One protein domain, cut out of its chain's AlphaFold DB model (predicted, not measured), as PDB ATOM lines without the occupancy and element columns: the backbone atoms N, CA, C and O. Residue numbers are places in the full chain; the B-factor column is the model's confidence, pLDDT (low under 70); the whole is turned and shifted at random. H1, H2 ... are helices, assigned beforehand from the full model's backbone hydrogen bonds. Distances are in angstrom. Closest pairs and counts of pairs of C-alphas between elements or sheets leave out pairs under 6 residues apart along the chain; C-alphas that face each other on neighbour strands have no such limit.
ATOM      1  N   SER A 707     129.522 137.735 125.159       84.94
ATOM      2  CA  SER A 707     129.466 137.219 123.779       84.94
ATOM      3  C   SER A 707     129.724 138.310 122.734       84.94
ATOM      4  O   SER A 707     130.405 138.061 121.742       84.94
ATOM      5  N   ASP A 708     129.210 139.513 122.990       87.19
ATOM      6  CA  ASP A 708     129.336 140.696 122.138       87.19
ATOM      7  C   ASP A 708     130.067 141.809 122.894       87.19
ATOM      8  O   ASP A 708     130.118 141.795 124.131       87.19
ATOM      9  N   LEU A 709     130.664 142.756 122.164       90.94
ATOM     10  CA  LEU A 709     131.438 143.827 122.788       90.94
ATOM     11  C   LEU A 709     130.487 144.780 123.535       90.94
ATOM     12  O   LEU A 709     129.603 145.355 122.893       90.94
ATOM     13  N   PRO A 710     130.639 144.979 124.859       92.12
ATOM     14  CA  PRO A 710     129.781 145.913 125.576       92.12
ATOM     15  C   PRO A 710     130.023 147.354 125.103       92.12
ATOM     16  O   PRO A 710     131.149 147.736 124.763       92.12
ATOM     17  N   THR A 711     128.962 148.158 125.089       93.50
ATOM     18  CA  THR A 711     129.031 149.595 124.790       93.50
ATOM     19  C   THR A 711     129.791 150.336 125.898       93.50
ATOM     20  O   THR A 711     129.876 149.837 127.019       93.50
ATOM     21  N   LEU A 712     130.343 151.522 125.625       93.31
ATOM     22  CA  LEU A 712     131.150 152.269 126.604       93.31
ATOM     23  C   LEU A 712     130.383 152.590 127.899       93.31
ATOM     24  O   LEU A 712     130.956 152.495 128.978       93.31
ATOM     25  N   ASP A 713     129.091 152.902 127.803       91.94
ATOM     26  CA  ASP A 713     128.198 153.103 128.952       91.94
ATOM     27  C   ASP A 713     128.004 151.812 129.766       91.94
ATOM     28  O   ASP A 713     128.095 151.837 130.991       91.94
ATOM     29  N   THR A 714     127.848 150.664 129.094       92.25
ATOM     30  CA  THR A 714     127.777 149.356 129.766       92.25
ATOM     31  C   THR A 714     129.117 148.990 130.406       92.25
ATOM     32  O   THR A 714     129.146 148.425 131.497       92.25
ATOM     33  N   LEU A 715     130.240 149.295 129.748       93.06
ATOM     34  CA  LEU A 715     131.573 149.066 130.304       93.06
ATOM     35  C   LEU A 715     131.784 149.892 131.569       93.06
ATOM     36  O   LEU A 715     132.284 149.359 132.552       93.06
ATOM     37  N   GLU A 716     131.406 151.167 131.569       92.69
ATOM     38  CA  GLU A 716     131.564 152.017 132.747       92.69
ATOM     39  C   GLU A 716     130.713 151.537 133.932       92.69
ATOM     40  O   GLU A 716     131.187 151.556 135.068       92.69
ATOM     41  N   GLU A 717     129.491 151.062 133.680       91.00
ATOM     42  CA  GLU A 717     128.571 150.617 134.732       91.00
ATOM     43  C   GLU A 717     128.883 149.200 135.246       91.00
ATOM     44  O   GLU A 717     128.948 148.975 136.457       91.00
ATOM     45  N   ALA A 718     129.096 148.238 134.343       90.00
ATOM     46  CA  ALA A 718     129.249 146.821 134.688       90.00
ATOM     47  C   ALA A 718     130.712 146.356 134.792       90.00
ATOM     48  O   ALA A 718     130.993 145.404 135.522       90.00
ATOM     49  N   TYR A 719     131.652 147.018 134.104       92.69
ATOM     50  CA  TYR A 719     133.072 146.630 134.056       92.69
ATOM     51  C   TYR A 719     134.036 147.829 134.217       92.69
ATOM     52  O   TYR A 719     134.861 148.086 133.329       92.69
ATOM     53  N   PRO A 720     134.005 148.565 135.349       92.25
ATOM     54  CA  PRO A 720     134.698 149.853 135.479       92.25
ATOM     55  C   PRO A 720     136.219 149.805 135.245       92.25
ATOM     56  O   PRO A 720     136.813 150.782 134.783       92.25
ATOM     57  N   SER A 721     136.873 148.685 135.566       91.88
ATOM     58  CA  SER A 721     138.306 148.469 135.318       91.88
ATOM     59  C   SER A 721     138.624 148.359 133.824       91.88
ATOM     60  O   SER A 721     139.562 148.997 133.343       91.88
ATOM     61  N   VAL A 722     137.801 147.620 133.075       93.31
ATOM     62  CA  VAL A 722     137.902 147.495 131.614       93.31
ATOM     63  C   VAL A 722     137.644 148.843 130.955       93.31
ATOM     64  O   VAL A 722     138.423 149.254 130.097       93.31
ATOM     65  N   TYR A 723     136.618 149.572 131.405       94.25
ATOM     66  CA  TYR A 723     136.349 150.925 130.925       94.25
ATOM     67  C   TYR A 723     137.556 151.846 131.121       94.25
ATOM     68  O   TYR A 723     138.027 152.450 130.158       94.25
ATOM     69  N   ARG A 724     138.128 151.885 132.336       93.19
ATOM     70  CA  ARG A 724     139.324 152.690 132.637       93.19
ATOM     71  C   ARG A 724     140.485 152.363 131.701       93.19
ATOM     72  O   ARG A 724     141.199 153.273 131.291       93.19
ATOM     73  N   ARG A 725     140.670 151.087 131.342       93.81
ATOM     74  CA  ARG A 725     141.691 150.684 130.369       93.81
ATOM     75  C   ARG A 725     141.356 151.173 128.959       93.81
ATOM     76  O   ARG A 725     142.229 151.746 128.309       93.81
ATOM     77  N   VAL A 726     140.118 151.008 128.500       94.19
ATOM     78  CA  VAL A 726     139.682 151.471 127.172       94.19
ATOM     79  C   VAL A 726     139.895 152.977 127.004       94.19
ATOM     80  O   VAL A 726     140.423 153.391 125.979       94.19
ATOM     81  N   VAL A 727     139.579 153.790 128.015       94.06
ATOM     82  CA  VAL A 727     139.707 155.261 127.939       94.06
ATOM     83  C   VAL A 727     141.052 155.807 128.441       94.06
ATOM     84  O   VAL A 727     141.225 157.016 128.560       94.06
ATOM     85  N   SER A 728     142.022 154.935 128.741       92.31
ATOM     86  CA  SER A 728     143.324 155.339 129.307       92.31
ATOM     87  C   SER A 728     144.204 156.158 128.355       92.31
ATOM     88  O   SER A 728     145.104 156.856 128.808       92.31
ATOM     89  N   SER A 729     143.976 156.053 127.046       92.00
ATOM     90  CA  SER A 729     144.701 156.786 126.002       92.00
ATOM     91  C   SER A 729     143.873 156.836 124.721       92.00
ATOM     92  O   SER A 729     142.985 156.000 124.521       92.00
ATOM     93  N   GLU A 730     144.216 157.767 123.833       91.38
ATOM     94  CA  GLU A 730     143.649 157.879 122.485       91.38
ATOM     95  C   GLU A 730     143.726 156.554 121.713       91.38
ATOM     96  O   GLU A 730     142.702 156.051 121.249       91.38
ATOM     97  N   ASP A 731     144.910 155.935 121.649       90.69
ATOM     98  CA  ASP A 731     145.128 154.675 120.925       90.69
ATOM     99  C   ASP A 731     144.255 153.534 121.459       90.69
ATOM    100  O   ASP A 731     143.741 152.710 120.697       90.69
ATOM    101  N   SER A 732     144.066 153.484 122.780       92.62
ATOM    102  CA  SER A 732     143.258 152.448 123.432       92.62
ATOM    103  C   SER A 732     141.779 152.605 123.086       92.62
ATOM    104  O   SER A 732     141.121 151.621 122.734       92.62
ATOM    105  N   LEU A 733     141.267 153.837 123.103       94.25
ATOM    106  CA  LEU A 733     139.886 154.117 122.728       94.25
ATOM    107  C   LEU A 733     139.662 153.884 121.231       94.25
ATOM    108  O   LEU A 733     138.666 153.272 120.845       94.25
ATOM    109  N   ASN A 734     140.611 154.285 120.385       93.44
ATOM    110  CA  ASN A 734     140.555 154.017 118.951       93.44
ATOM    111  C   ASN A 734     140.551 152.504 118.656       93.44
ATOM    112  O   ASN A 734     139.759 152.006 117.852       93.44
ATOM    113  N   SER A 735     141.380 151.737 119.369       93.62
ATOM    114  CA  SER A 735     141.427 150.272 119.257       93.62
ATOM    115  C   SER A 735     140.096 149.618 119.654       93.62
ATOM    116  O   SER A 735     139.639 148.681 118.998       93.62
ATOM    117  N   TYR A 736     139.408 150.142 120.673       95.31
ATOM    118  CA  TYR A 736     138.040 149.724 120.998       95.31
ATOM    119  C   TYR A 736     137.053 150.042 119.860       95.31
ATOM    120  O   TYR A 736     136.301 149.169 119.424       95.31
ATOM    121  N   LEU A 737     137.070 151.268 119.329       93.31
ATOM    122  CA  LEU A 737     136.126 151.708 118.292       93.31
ATOM    123  C   LEU A 737     136.298 150.950 116.968       93.31
ATOM    124  O   LEU A 737     135.314 150.665 116.268       93.31
ATOM    125  N   THR A 738     137.535 150.587 116.637       92.56
ATOM    126  CA  THR A 738     137.879 149.755 115.474       92.56
ATOM    127  C   THR A 738     137.532 148.278 115.682       92.56
ATOM    128  O   THR A 738     137.199 147.597 114.712       92.56
ATOM    129  N   ALA A 739     137.517 147.788 116.928       92.44
ATOM    130  CA  ALA A 739     137.118 146.421 117.278       92.44
ATOM    131  C   ALA A 739     135.596 146.161 117.207       92.44
ATOM    132  O   ALA A 739     135.177 144.995 117.174       92.44
ATOM    133  N   LEU A 740     134.777 147.220 117.182       91.56
ATOM    134  CA  LEU A 740     133.321 147.141 117.027       91.56
ATOM    135  C   LEU A 740     132.926 146.722 115.607       91.56
ATOM    136  O   LEU A 740     133.259 147.408 114.630       91.56
ATOM    137  N   TYR A 741     132.130 145.662 115.495       89.56
ATOM    138  CA  TYR A 741     131.531 145.251 114.228       89.56
ATOM    139  C   TYR A 741     130.475 146.248 113.727       89.56
ATOM    140  O   TYR A 741     129.929 147.018 114.513       89.56
ATOM    141  N   PRO A 742     130.123 146.225 112.425       84.75
ATOM    142  CA  PRO A 742     129.146 147.160 111.856       84.75
ATOM    143  C   PRO A 742     127.751 147.134 112.503       84.75
ATOM    144  O   PRO A 742     127.015 148.105 112.380       84.75
ATOM    145  N   ALA A 743     127.373 146.026 113.151       85.19
ATOM    146  CA  ALA A 743     126.092 145.875 113.846       85.19
ATOM    147  C   ALA A 743     126.156 146.231 115.345       85.19
ATOM    148  O   ALA A 743     125.119 146.247 116.008       85.19
ATOM    149  N   GLU A 744     127.355 146.476 115.877       90.00
ATOM    150  CA  GLU A 744     127.579 146.846 117.274       90.00
ATOM    151  C   GLU A 744     127.662 148.366 117.417       90.00
ATOM    152  O   GLU A 744     127.972 149.092 116.468       90.00
ATOM    153  N   TYR A 745     127.397 148.842 118.629       91.69
ATOM    154  CA  TYR A 745     127.300 150.264 118.915       91.69
ATOM    155  C   TYR A 745     128.393 150.705 119.883       91.69
ATOM    156  O   TYR A 745     128.854 149.925 120.711       91.69
ATOM    157  N   SER A 746     128.804 151.964 119.777       91.25
ATOM    158  CA  SER A 746     129.787 152.577 120.678       91.25
ATOM    159  C   SER A 746     129.179 152.888 122.044       91.25
ATOM    160  O   SER A 746     129.784 152.602 123.071       91.25
ATOM    161  N   ILE A 747     127.978 153.465 122.061       91.50
ATOM    162  CA  ILE A 747     127.226 153.831 123.263       91.50
ATOM    163  C   ILE A 747     125.752 153.477 123.046       91.50
ATOM    164  O   ILE A 747     125.204 153.723 121.963       91.50
ATOM    165  N   ALA A 748     125.106 152.925 124.071       85.31
ATOM    166  CA  ALA A 748     123.659 152.779 124.139       85.31
ATOM    167  C   ALA A 748     123.060 153.918 124.984       85.31
ATOM    168  O   ALA A 748     123.531 154.237 126.066       85.31
ATOM    169  N   GLY A 749     122.041 154.610 124.473       76.75
ATOM    170  CA  GLY A 749     121.256 155.587 125.251       76.75
ATOM    171  C   GLY A 749     121.944 156.913 125.633       76.75
ATOM    172  O   GLY A 749     121.238 157.833 126.025       76.75
ATOM    173  N   PHE A 750     123.267 157.036 125.484       85.81
ATOM    174  CA  PHE A 750     124.091 158.230 125.769       85.81
ATOM    175  C   PHE A 750     123.770 158.937 127.103       85.81
ATOM    176  O   PHE A 750     123.388 160.110 127.112       85.81
ATOM    177  N   PRO A 751     123.891 158.231 128.240       86.19
ATOM    178  CA  PRO A 751     123.584 158.810 129.541       86.19
ATOM    179  C   PRO A 751     124.569 159.932 129.949       86.19
ATOM    180  O   PRO A 751     125.701 159.986 129.473       86.19
ATOM    181  N   PRO A 752     124.202 160.817 130.893       87.31
ATOM    182  CA  PRO A 752     125.058 161.947 131.288       87.31
ATOM    183  C   PRO A 752     126.416 161.535 131.883       87.31
ATOM    184  O   PRO A 752     127.434 162.208 131.700       87.31
ATOM    185  N   PHE A 753     126.454 160.395 132.582       88.56
ATOM    186  CA  PHE A 753     127.678 159.921 133.223       88.56
ATOM    187  C   PHE A 753     128.764 159.562 132.197       88.56
ATOM    188  O   PHE A 753     129.915 159.943 132.407       88.56
ATOM    189  N   ILE A 754     128.408 158.936 131.063       90.75
ATOM    190  CA  ILE A 754     129.401 158.533 130.056       90.75
ATOM    191  C   ILE A 754     129.999 159.751 129.352       90.75
ATOM    192  O   ILE A 754     131.201 159.794 129.099       90.75
ATOM    193  N   PHE A 755     129.189 160.789 129.111       90.19
ATOM    194  CA  PHE A 755     129.669 162.062 128.574       90.19
ATOM    195  C   PHE A 755     130.721 162.687 129.500       90.19
ATOM    196  O   PHE A 755     131.838 162.984 129.073       90.19
ATOM    197  N   THR A 756     130.389 162.808 130.787       88.88
ATOM    198  CA  THR A 756     131.290 163.377 131.801       88.88
ATOM    199  C   THR A 756     132.574 162.551 131.935       88.88
ATOM    200  O   THR A 756     133.677 163.089 132.051       88.88
ATOM    201  N   SER A 757     132.445 161.225 131.896       89.88
ATOM    202  CA  SER A 757     133.562 160.307 132.070       89.88
ATOM    203  C   SER A 757     134.541 160.329 130.896       89.88
ATOM    204  O   SER A 757     135.750 160.352 131.127       89.88
ATOM    205  N   LEU A 758     134.040 160.400 129.658       91.69
ATOM    206  CA  LEU A 758     134.869 160.566 128.459       91.69
ATOM    207  C   LEU A 758     135.596 161.914 128.447       91.69
ATOM    208  O   LEU A 758     136.778 161.956 128.118       91.69
ATOM    209  N   CYS A 759     134.923 162.997 128.855       90.19
ATOM    210  CA  CYS A 759     135.560 164.312 128.977       90.19
ATOM    211  C   CYS A 759     136.732 164.268 129.963       90.19
ATOM    212  O   CYS A 759     137.846 164.649 129.618       90.19
ATOM    213  N   ARG A 760     136.500 163.713 131.156       89.19
ATOM    214  CA  ARG A 760     137.528 163.557 132.193       89.19
ATOM    215  C   ARG A 760     138.673 162.638 131.760       89.19
ATOM    216  O   ARG A 760     139.815 162.868 132.136       89.19
ATOM    217  N   ALA A 761     138.389 161.578 131.005       89.50
ATOM    218  CA  ALA A 761     139.434 160.700 130.489       89.50
ATOM    219  C   ALA A 761     140.352 161.451 129.511       89.50
ATOM    220  O   ALA A 761     141.573 161.353 129.625       89.50
ATOM    221  N   ALA A 762     139.768 162.262 128.625       90.06
ATOM    222  CA  ALA A 762     140.511 163.040 127.641       90.06
ATOM    223  C   ALA A 762     141.432 164.106 128.253       90.06
ATOM    224  O   ALA A 762     142.473 164.398 127.676       90.06
ATOM    225  N   GLU A 763     141.116 164.628 129.443       87.44
ATOM    226  CA  GLU A 763     142.006 165.544 130.184       87.44
ATOM    227  C   GLU A 763     143.360 164.912 130.545       87.44
ATOM    228  O   GLU A 763     144.330 165.626 130.788       87.44
ATOM    229  N   SER A 764     143.435 163.577 130.603       86.31
ATOM    230  CA  SER A 764     144.674 162.845 130.895       86.31
ATOM    231  C   SER A 764     145.488 162.472 129.652       86.31
ATOM    232  O   SER A 764     146.587 161.930 129.784       86.31
ATOM    233  N   TRP A 765     144.955 162.718 128.452       90.69
ATOM    234  CA  TRP A 765     145.631 162.395 127.197       90.69
ATOM    235  C   TRP A 765     146.638 163.486 126.811       90.69
ATOM    236  O   TRP A 765     146.654 164.576 127.376       90.69
ATOM    237  N   SER A 766     147.513 163.189 125.848       80.69
ATOM    238  CA  SER A 766     148.447 164.184 125.312       80.69
ATOM    239  C   SER A 766     147.709 165.317 124.598       80.69
ATOM    240  O   SER A 766     146.750 165.047 123.878       80.69
ATOM    241  N   ASP A 767     148.243 166.540 124.658       77.44
ATOM    242  CA  ASP A 767     147.690 167.708 123.946       77.44
ATOM    243  C   ASP A 767     147.582 167.516 122.418       77.44
ATOM    244  O   ASP A 767     146.830 168.219 121.751       77.44
ATOM    245  N   SER A 768     148.334 166.569 121.844       80.12
ATOM    246  CA  SER A 768     148.287 166.217 120.420       80.12
ATOM    247  C   SER A 768     147.188 165.218 120.046       80.12
ATOM    248  O   SER A 768     147.147 164.804 118.888       80.12
ATOM    249  N   ALA A 769     146.354 164.783 120.995       83.56
ATOM    250  CA  ALA A 769     145.364 163.746 120.739       83.56
ATOM    251  C   ALA A 769     144.261 164.225 119.788       83.56
ATOM    252  O   ALA A 769     143.697 165.307 119.969       83.56
ATOM    253  N   ASN A 770     143.906 163.402 118.798       88.94
ATOM    254  CA  ASN A 770     142.868 163.717 117.821       88.94
ATOM    255  C   ASN A 770     141.468 163.418 118.381       88.94
ATOM    256  O   ASN A 770     140.764 162.492 117.966       88.94
ATOM    257  N   VAL A 771     141.055 164.231 119.356       90.06
ATOM    258  CA  VAL A 771     139.746 164.119 120.020       90.06
ATOM    259  C   VAL A 771     138.574 164.224 119.042       90.06
ATOM    260  O   VAL A 771     137.533 163.609 119.266       90.06
ATOM    261  N   ASP A 772     138.754 164.940 117.932       88.75
ATOM    262  CA  ASP A 772     137.720 165.148 116.921       88.75
ATOM    263  C   ASP A 772     137.419 163.862 116.144       88.75
ATOM    264  O   ASP A 772     136.258 163.473 116.015       88.75
ATOM    265  N   GLU A 773     138.453 163.148 115.693       91.06
ATOM    266  CA  GLU A 773     138.297 161.868 114.990       91.06
ATOM    267  C   GLU A 773     137.687 160.785 115.894       91.06
ATOM    268  O   GLU A 773     136.818 160.011 115.464       91.06
ATOM    269  N   LEU A 774     138.092 160.759 117.167       92.25
ATOM    270  CA  LEU A 774     137.512 159.869 118.168       92.25
ATOM    271  C   LEU A 774     136.036 160.187 118.418       92.25
ATOM    272  O   LEU A 774     135.205 159.273 118.405       92.25
ATOM    273  N   ALA A 775     135.686 161.462 118.603       92.44
ATOM    274  CA  ALA A 775     134.304 161.892 118.784       92.44
ATOM    275  C   ALA A 775     133.442 161.518 117.569       92.44
ATOM    276  O   ALA A 775     132.383 160.908 117.743       92.44
ATOM    277  N   SER A 776     133.916 161.777 116.346       91.56
ATOM    278  CA  SER A 776     133.222 161.370 115.118       91.56
ATOM    279  C   SER A 776     133.000 159.859 115.071       91.56
ATOM    280  O   SER A 776     131.894 159.403 114.774       91.56
ATOM    281  N   SER A 777     134.014 159.063 115.419       92.38
ATOM    282  CA  SER A 777     133.929 157.596 115.429       92.38
ATOM    283  C   SER A 777     132.951 157.064 116.480       92.38
ATOM    284  O   SER A 777     132.177 156.142 116.198       92.38
ATOM    285  N   ILE A 778     132.925 157.667 117.674       93.19
ATOM    286  CA  ILE A 778     131.943 157.352 118.719       93.19
ATOM    287  C   ILE A 778     130.539 157.672 118.212       93.19
ATOM    288  O   ILE A 778     129.666 156.801 118.226       93.19
ATOM    289  N   ILE A 779     130.305 158.893 117.732       92.00
ATOM    290  CA  ILE A 779     128.972 159.339 117.321       92.00
ATOM    291  C   ILE A 779     128.488 158.607 116.066       92.00
ATOM    292  O   ILE A 779     127.288 158.348 115.944       92.00
ATOM    293  N   ALA A 780     129.373 158.179 115.166       89.19
ATOM    294  CA  ALA A 780     129.003 157.380 113.999       89.19
ATOM    295  C   ALA A 780     128.320 156.057 114.392       89.19
ATOM    296  O   ALA A 780     127.324 155.676 113.775       89.19
ATOM    297  N   LYS A 781     128.800 155.397 115.457       88.44
ATOM    298  CA  LYS A 781     128.315 154.084 115.919       88.44
ATOM    299  C   LYS A 781     127.367 154.143 117.128       88.44
ATOM    300  O   LYS A 781     127.122 153.120 117.751       88.44
ATOM    301  N   ILE A 782     126.819 155.299 117.499       90.69
ATOM    302  CA  ILE A 782     125.927 155.395 118.672       90.69
ATOM    303  C   ILE A 782     124.504 154.881 118.397       90.69
ATOM    304  O   ILE A 782     123.940 155.157 117.332       90.69
ATOM    305  N   LYS A 783     123.890 154.212 119.386       86.81
ATOM    306  CA  LYS A 783     122.473 153.814 119.374       86.81
ATOM    307  C   LYS A 783     121.648 154.689 120.313       86.81
ATOM    308  O   LYS A 783     121.883 154.717 121.519       86.81
ATOM    309  N   LEU A 784     120.632 155.356 119.772       83.25
ATOM    310  CA  LEU A 784     119.720 156.207 120.536       83.25
ATOM    311  C   LEU A 784     118.308 155.615 120.489       83.25
ATOM    312  O   LEU A 784     117.563 155.855 119.541       83.25
ATOM    313  N   ASP A 785     117.930 154.857 121.519       61.34
ATOM    314  CA  ASP A 785     116.637 154.153 121.584       61.34
ATOM    315  C   ASP A 785     115.414 155.099 121.725       61.34
ATOM    316  O   ASP A 785     114.273 154.661 121.599       61.34
ATOM    317  N   GLY A 786     115.639 156.410 121.913       59.34
ATOM    318  CA  GLY A 786     114.618 157.470 122.007       59.34
ATOM    319  C   GLY A 786     114.666 158.538 120.902       59.34
ATOM    320  O   GLY A 786     113.957 159.538 120.974       59.34
ATOM    321  N   GLY A 787     115.499 158.350 119.874       70.31
ATOM    322  CA  GLY A 787     115.499 159.172 118.662       70.31
ATOM    323  C   GLY A 787     116.455 160.367 118.653       70.31
ATOM    324  O   GLY A 787     117.057 160.581 117.606       70.31
ATOM    325  N   LYS A 788     116.642 161.119 119.752       83.00
ATOM    326  CA  LYS A 788     117.562 162.283 119.829       83.00
ATOM    327  C   LYS A 788     118.027 162.564 121.276       83.00
ATOM    328  O   LYS A 788     117.303 162.253 122.215       83.00
ATOM    329  N   VAL A 789     119.212 163.156 121.449       87.38
ATOM    330  CA  VAL A 789     119.847 163.514 122.737       87.38
ATOM    331  C   VAL A 789     119.482 164.941 123.149       87.38
ATOM    332  O   VAL A 789     119.478 165.844 122.310       87.38
ATOM    333  N   ASN A 790     119.217 165.171 124.434       87.00
ATOM    334  CA  ASN A 790     119.055 166.513 124.987       87.00
ATOM    335  C   ASN A 790     120.390 167.006 125.573       87.00
ATOM    336  O   ASN A 790     120.877 166.425 126.539       87.00
ATOM    337  N   LEU A 791     120.999 168.052 125.004       86.12
ATOM    338  CA  LEU A 791     122.353 168.481 125.394       86.12
ATOM    339  C   LEU A 791     122.405 168.997 126.836       86.12
ATOM    340  O   LEU A 791     123.374 168.740 127.542       86.12
ATOM    341  N   ASN A 792     121.334 169.647 127.295       79.31
ATOM    342  CA  ASN A 792     121.193 170.108 128.679       79.31
ATOM    343  C   ASN A 792     121.249 168.979 129.720       79.31
ATOM    344  O   ASN A 792     121.513 169.238 130.890       79.31
ATOM    345  N   GLU A 793     120.926 167.747 129.326       83.12
ATOM    346  CA  GLU A 793     120.924 166.606 130.241       83.12
ATOM    347  C   GLU A 793     122.315 165.977 130.363       83.12
ATOM    348  O   GLU A 793     122.568 165.317 131.364       83.12
ATOM    349  N   LEU A 794     123.217 166.202 129.398       82.50
ATOM    350  CA  LEU A 794     124.543 165.574 129.350       82.50
ATOM    351  C   LEU A 794     125.499 166.082 130.425       82.50
ATOM    352  O   LEU A 794     126.230 165.289 131.014       82.50
ATOM    353  N   ASP A 795     125.475 167.386 130.682       77.69
ATOM    354  CA  ASP A 795     126.205 168.010 131.780       77.69
ATOM    355  C   ASP A 795     125.354 169.142 132.380       77.69
ATOM    356  O   ASP A 795     125.516 170.313 132.034       77.69
ATOM    357  N   PRO A 796     124.394 168.811 133.260       68.12
ATOM    358  CA  PRO A 796     123.447 169.790 133.787       68.12
ATOM    359  C   PRO A 796     124.097 170.826 134.719       68.12
ATOM    360  O   PRO A 796     123.440 171.801 135.084       68.12
ATOM    361  N   ASN A 797     125.354 170.618 135.132       65.12
ATOM    362  CA  ASN A 797     126.027 171.435 136.142       65.12
ATOM    363  C   ASN A 797     127.138 172.336 135.580       65.12
ATOM    364  O   ASN A 797     127.539 173.266 136.281       65.12
ATOM    365  N   ASN A 798     127.609 172.115 134.348       65.56
ATOM    366  CA  ASN A 798     128.609 172.974 133.710       65.56
ATOM    367  C   ASN A 798     128.053 173.736 132.505       65.56
ATOM    368  O   ASN A 798     127.271 173.225 131.708       65.56
ATOM    369  N   SER A 799     128.509 174.981 132.343       74.12
ATOM    370  CA  SER A 799     128.328 175.701 131.079       74.12
ATOM    371  C   SER A 799     129.190 175.055 129.997       74.12
ATOM    372  O   SER A 799     130.304 174.619 130.289       74.12
ATOM    373  N   ILE A 800     128.723 175.105 128.747       79.50
ATOM    374  CA  ILE A 800     129.502 174.691 127.570       79.50
ATOM    375  C   ILE A 800     130.861 175.413 127.487       79.50
ATOM    376  O   ILE A 800     131.822 174.866 126.962       79.50
ATOM    377  N   ASP A 801     130.963 176.611 128.076       74.38
ATOM    378  CA  ASP A 801     132.199 177.403 128.156       74.38
ATOM    379  C   ASP A 801     133.297 176.732 129.004       74.38
ATOM    380  O   ASP A 801     134.474 177.048 128.856       74.38
ATOM    381  N   ASN A 802     132.912 175.818 129.900       78.12
ATOM    382  CA  ASN A 802     133.813 175.076 130.782       78.12
ATOM    383  C   ASN A 802     133.978 173.613 130.342       78.12
ATOM    384  O   ASN A 802     134.561 172.813 131.073       78.12
ATOM    385  N   THR A 803     133.435 173.234 129.184       83.56
ATOM    386  CA  THR A 803     133.541 171.875 128.655       83.56
ATOM    387  C   THR A 803     134.889 171.691 127.956       83.56
ATOM    388  O   THR A 803     135.268 172.487 127.102       83.56
ATOM    389  N   GLY A 804     135.620 170.628 128.305       85.31
ATOM    390  CA  GLY A 804     136.896 170.293 127.663       85.31
ATOM    391  C   GLY A 804     136.757 169.929 126.176       85.31
ATOM    392  O   GLY A 804     135.657 169.674 125.680       85.31
ATOM    393  N   ALA A 805     137.888 169.846 125.468       88.25
ATOM    394  CA  ALA A 805     137.936 169.641 124.014       88.25
ATOM    395  C   ALA A 805     137.140 168.410 123.532       88.25
ATOM    396  O   ALA A 805     136.392 168.501 122.562       88.25
ATOM    397  N   MET A 806     137.216 167.285 124.254       91.12
ATOM    398  CA  MET A 806     136.453 166.071 123.929       91.12
ATOM    399  C   MET A 806     134.935 166.275 124.043       91.12
ATOM    400  O   MET A 806     134.178 165.787 123.208       91.12
ATOM    401  N   GLY A 807     134.472 167.014 125.053       89.81
ATOM    402  CA  GLY A 807     133.047 167.302 125.213       89.81
ATOM    403  C   GLY A 807     132.531 168.233 124.117       89.81
ATOM    404  O   GLY A 807     131.477 167.965 123.541       89.81
ATOM    405  N   ILE A 808     133.308 169.262 123.762       90.56
ATOM    406  CA  ILE A 808     133.030 170.144 122.616       90.56
ATOM    407  C   ILE A 808     132.922 169.322 121.325       90.56
ATOM    408  O   ILE A 808     131.930 169.449 120.603       90.56
ATOM    409  N   ALA A 809     133.883 168.431 121.067       91.25
ATOM    410  CA  ALA A 809     133.893 167.570 119.887       91.25
ATOM    411  C   ALA A 809     132.676 166.628 119.839       91.25
ATOM    412  O   ALA A 809     131.994 166.549 118.817       91.25
ATOM    413  N   LEU A 810     132.334 165.965 120.952       91.88
ATOM    414  CA  LEU A 810     131.156 165.091 121.042       91.88
ATOM    415  C   LEU A 810     129.849 165.851 120.787       91.88
ATOM    416  O   LEU A 810     128.998 165.371 120.035       91.88
ATOM    417  N   VAL A 811     129.679 167.037 121.384       91.06
ATOM    418  CA  VAL A 811     128.488 167.873 121.165       91.06
ATOM    419  C   VAL A 811     128.417 168.328 119.710       91.06
ATOM    420  O   VAL A 811     127.361 168.202 119.086       91.06
ATOM    421  N   ARG A 812     129.530 168.799 119.138       92.38
ATOM    422  CA  ARG A 812     129.610 169.195 117.726       92.38
ATOM    423  C   ARG A 812     129.186 168.059 116.803       92.38
ATOM    424  O   ARG A 812     128.327 168.263 115.946       92.38
ATOM    425  N   GLU A 813     129.717 166.859 117.012       92.31
ATOM    426  CA  GLU A 813     129.394 165.690 116.194       92.31
ATOM    427  C   GLU A 813     127.938 165.238 116.361       92.31
ATOM    428  O   GLU A 813     127.291 164.874 115.374       92.31
ATOM    429  N   LEU A 814     127.372 165.309 117.570       90.62
ATOM    430  CA  LEU A 814     125.946 165.044 117.797       90.62
ATOM    431  C   LEU A 814     125.056 166.008 117.003       90.62
ATOM    432  O   LEU A 814     124.072 165.576 116.394       90.62
TER     433      LEU A 814
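Overview. This is residues 707 to 814 of the 1028 residues of an uncharacterized protein of Collinsella sp. AM33-4BH (UniProt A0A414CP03). H4, the longest helix, lies across from a row of three helices, H3, H5 and H7, placed side by side, and crosses H7. A small hairpin of H1 and H2 sits beside H4 on its side of the row, and short H6 packs on H4. The class is all helix: 108 residues are printed, with seven named helices, H1 to H7 in order, and no named strand. The whole is compact, with a radius of gyration of the C-alphas of 12.9 A and spans of 40 by 34 by 23 A.

Along the chain. H4, residues 752 to 762, is 15.9 A long and begins at C-alpha 752 (125.058, 161.947, 131.288). H7, residues 805 to 814, is 14.3 A long and ends at C-alpha 814 (125.946, 165.044, 117.797). H3 is residues 730 to 739, 14.2 A; H5 is residues 771 to 780, 14.0 A. H1 is residues 712 to 718, H2 720 to 726 and H6 791 to 794.

Arrangement. The hub, H4, touches H7 at a steep tilt of 46 degrees, opposite ways; the closest C-alphas, Cys 759 and Met 806, are 5.4 A apart. H4 touches H6, with C-alphas 752 and 794 closest at 4.1 A, and only just touches H1, with 3 pairs of C-alphas within 8 A, Asp 713 and Ile 754 closest at 5.7 A. H5 touches H7, C-alphas 775 and 810 closest at 5.0 A, the same way at a shallow tilt of 31 degrees. H5 touches H3 the same way at 21 degrees, a shallow tilt, C-alphas 734 and 774 closest at 6.6 A. H1 and H2 form a hairpin, C-alphas 715 and 723 closest at 5.2 A; H2 and H3 touch only at the corner, C-alphas 726 and 733 closest at 5.2 A. H3 and H7 are apart. Every O i to N i+4 pair is within hydrogen-bond range in H1, H2, H3, H4, H5 and H7; H6 is too short for one.

Size, cuts and confidence. The C-alphas of Ser 707 and Asp 801, the two farthest apart, are 40.5 A from each other. The printed part has no cut, and the link from H3 to H4 is long. Residues 785 to 786 and 796 to 798 have pLDDT under 70.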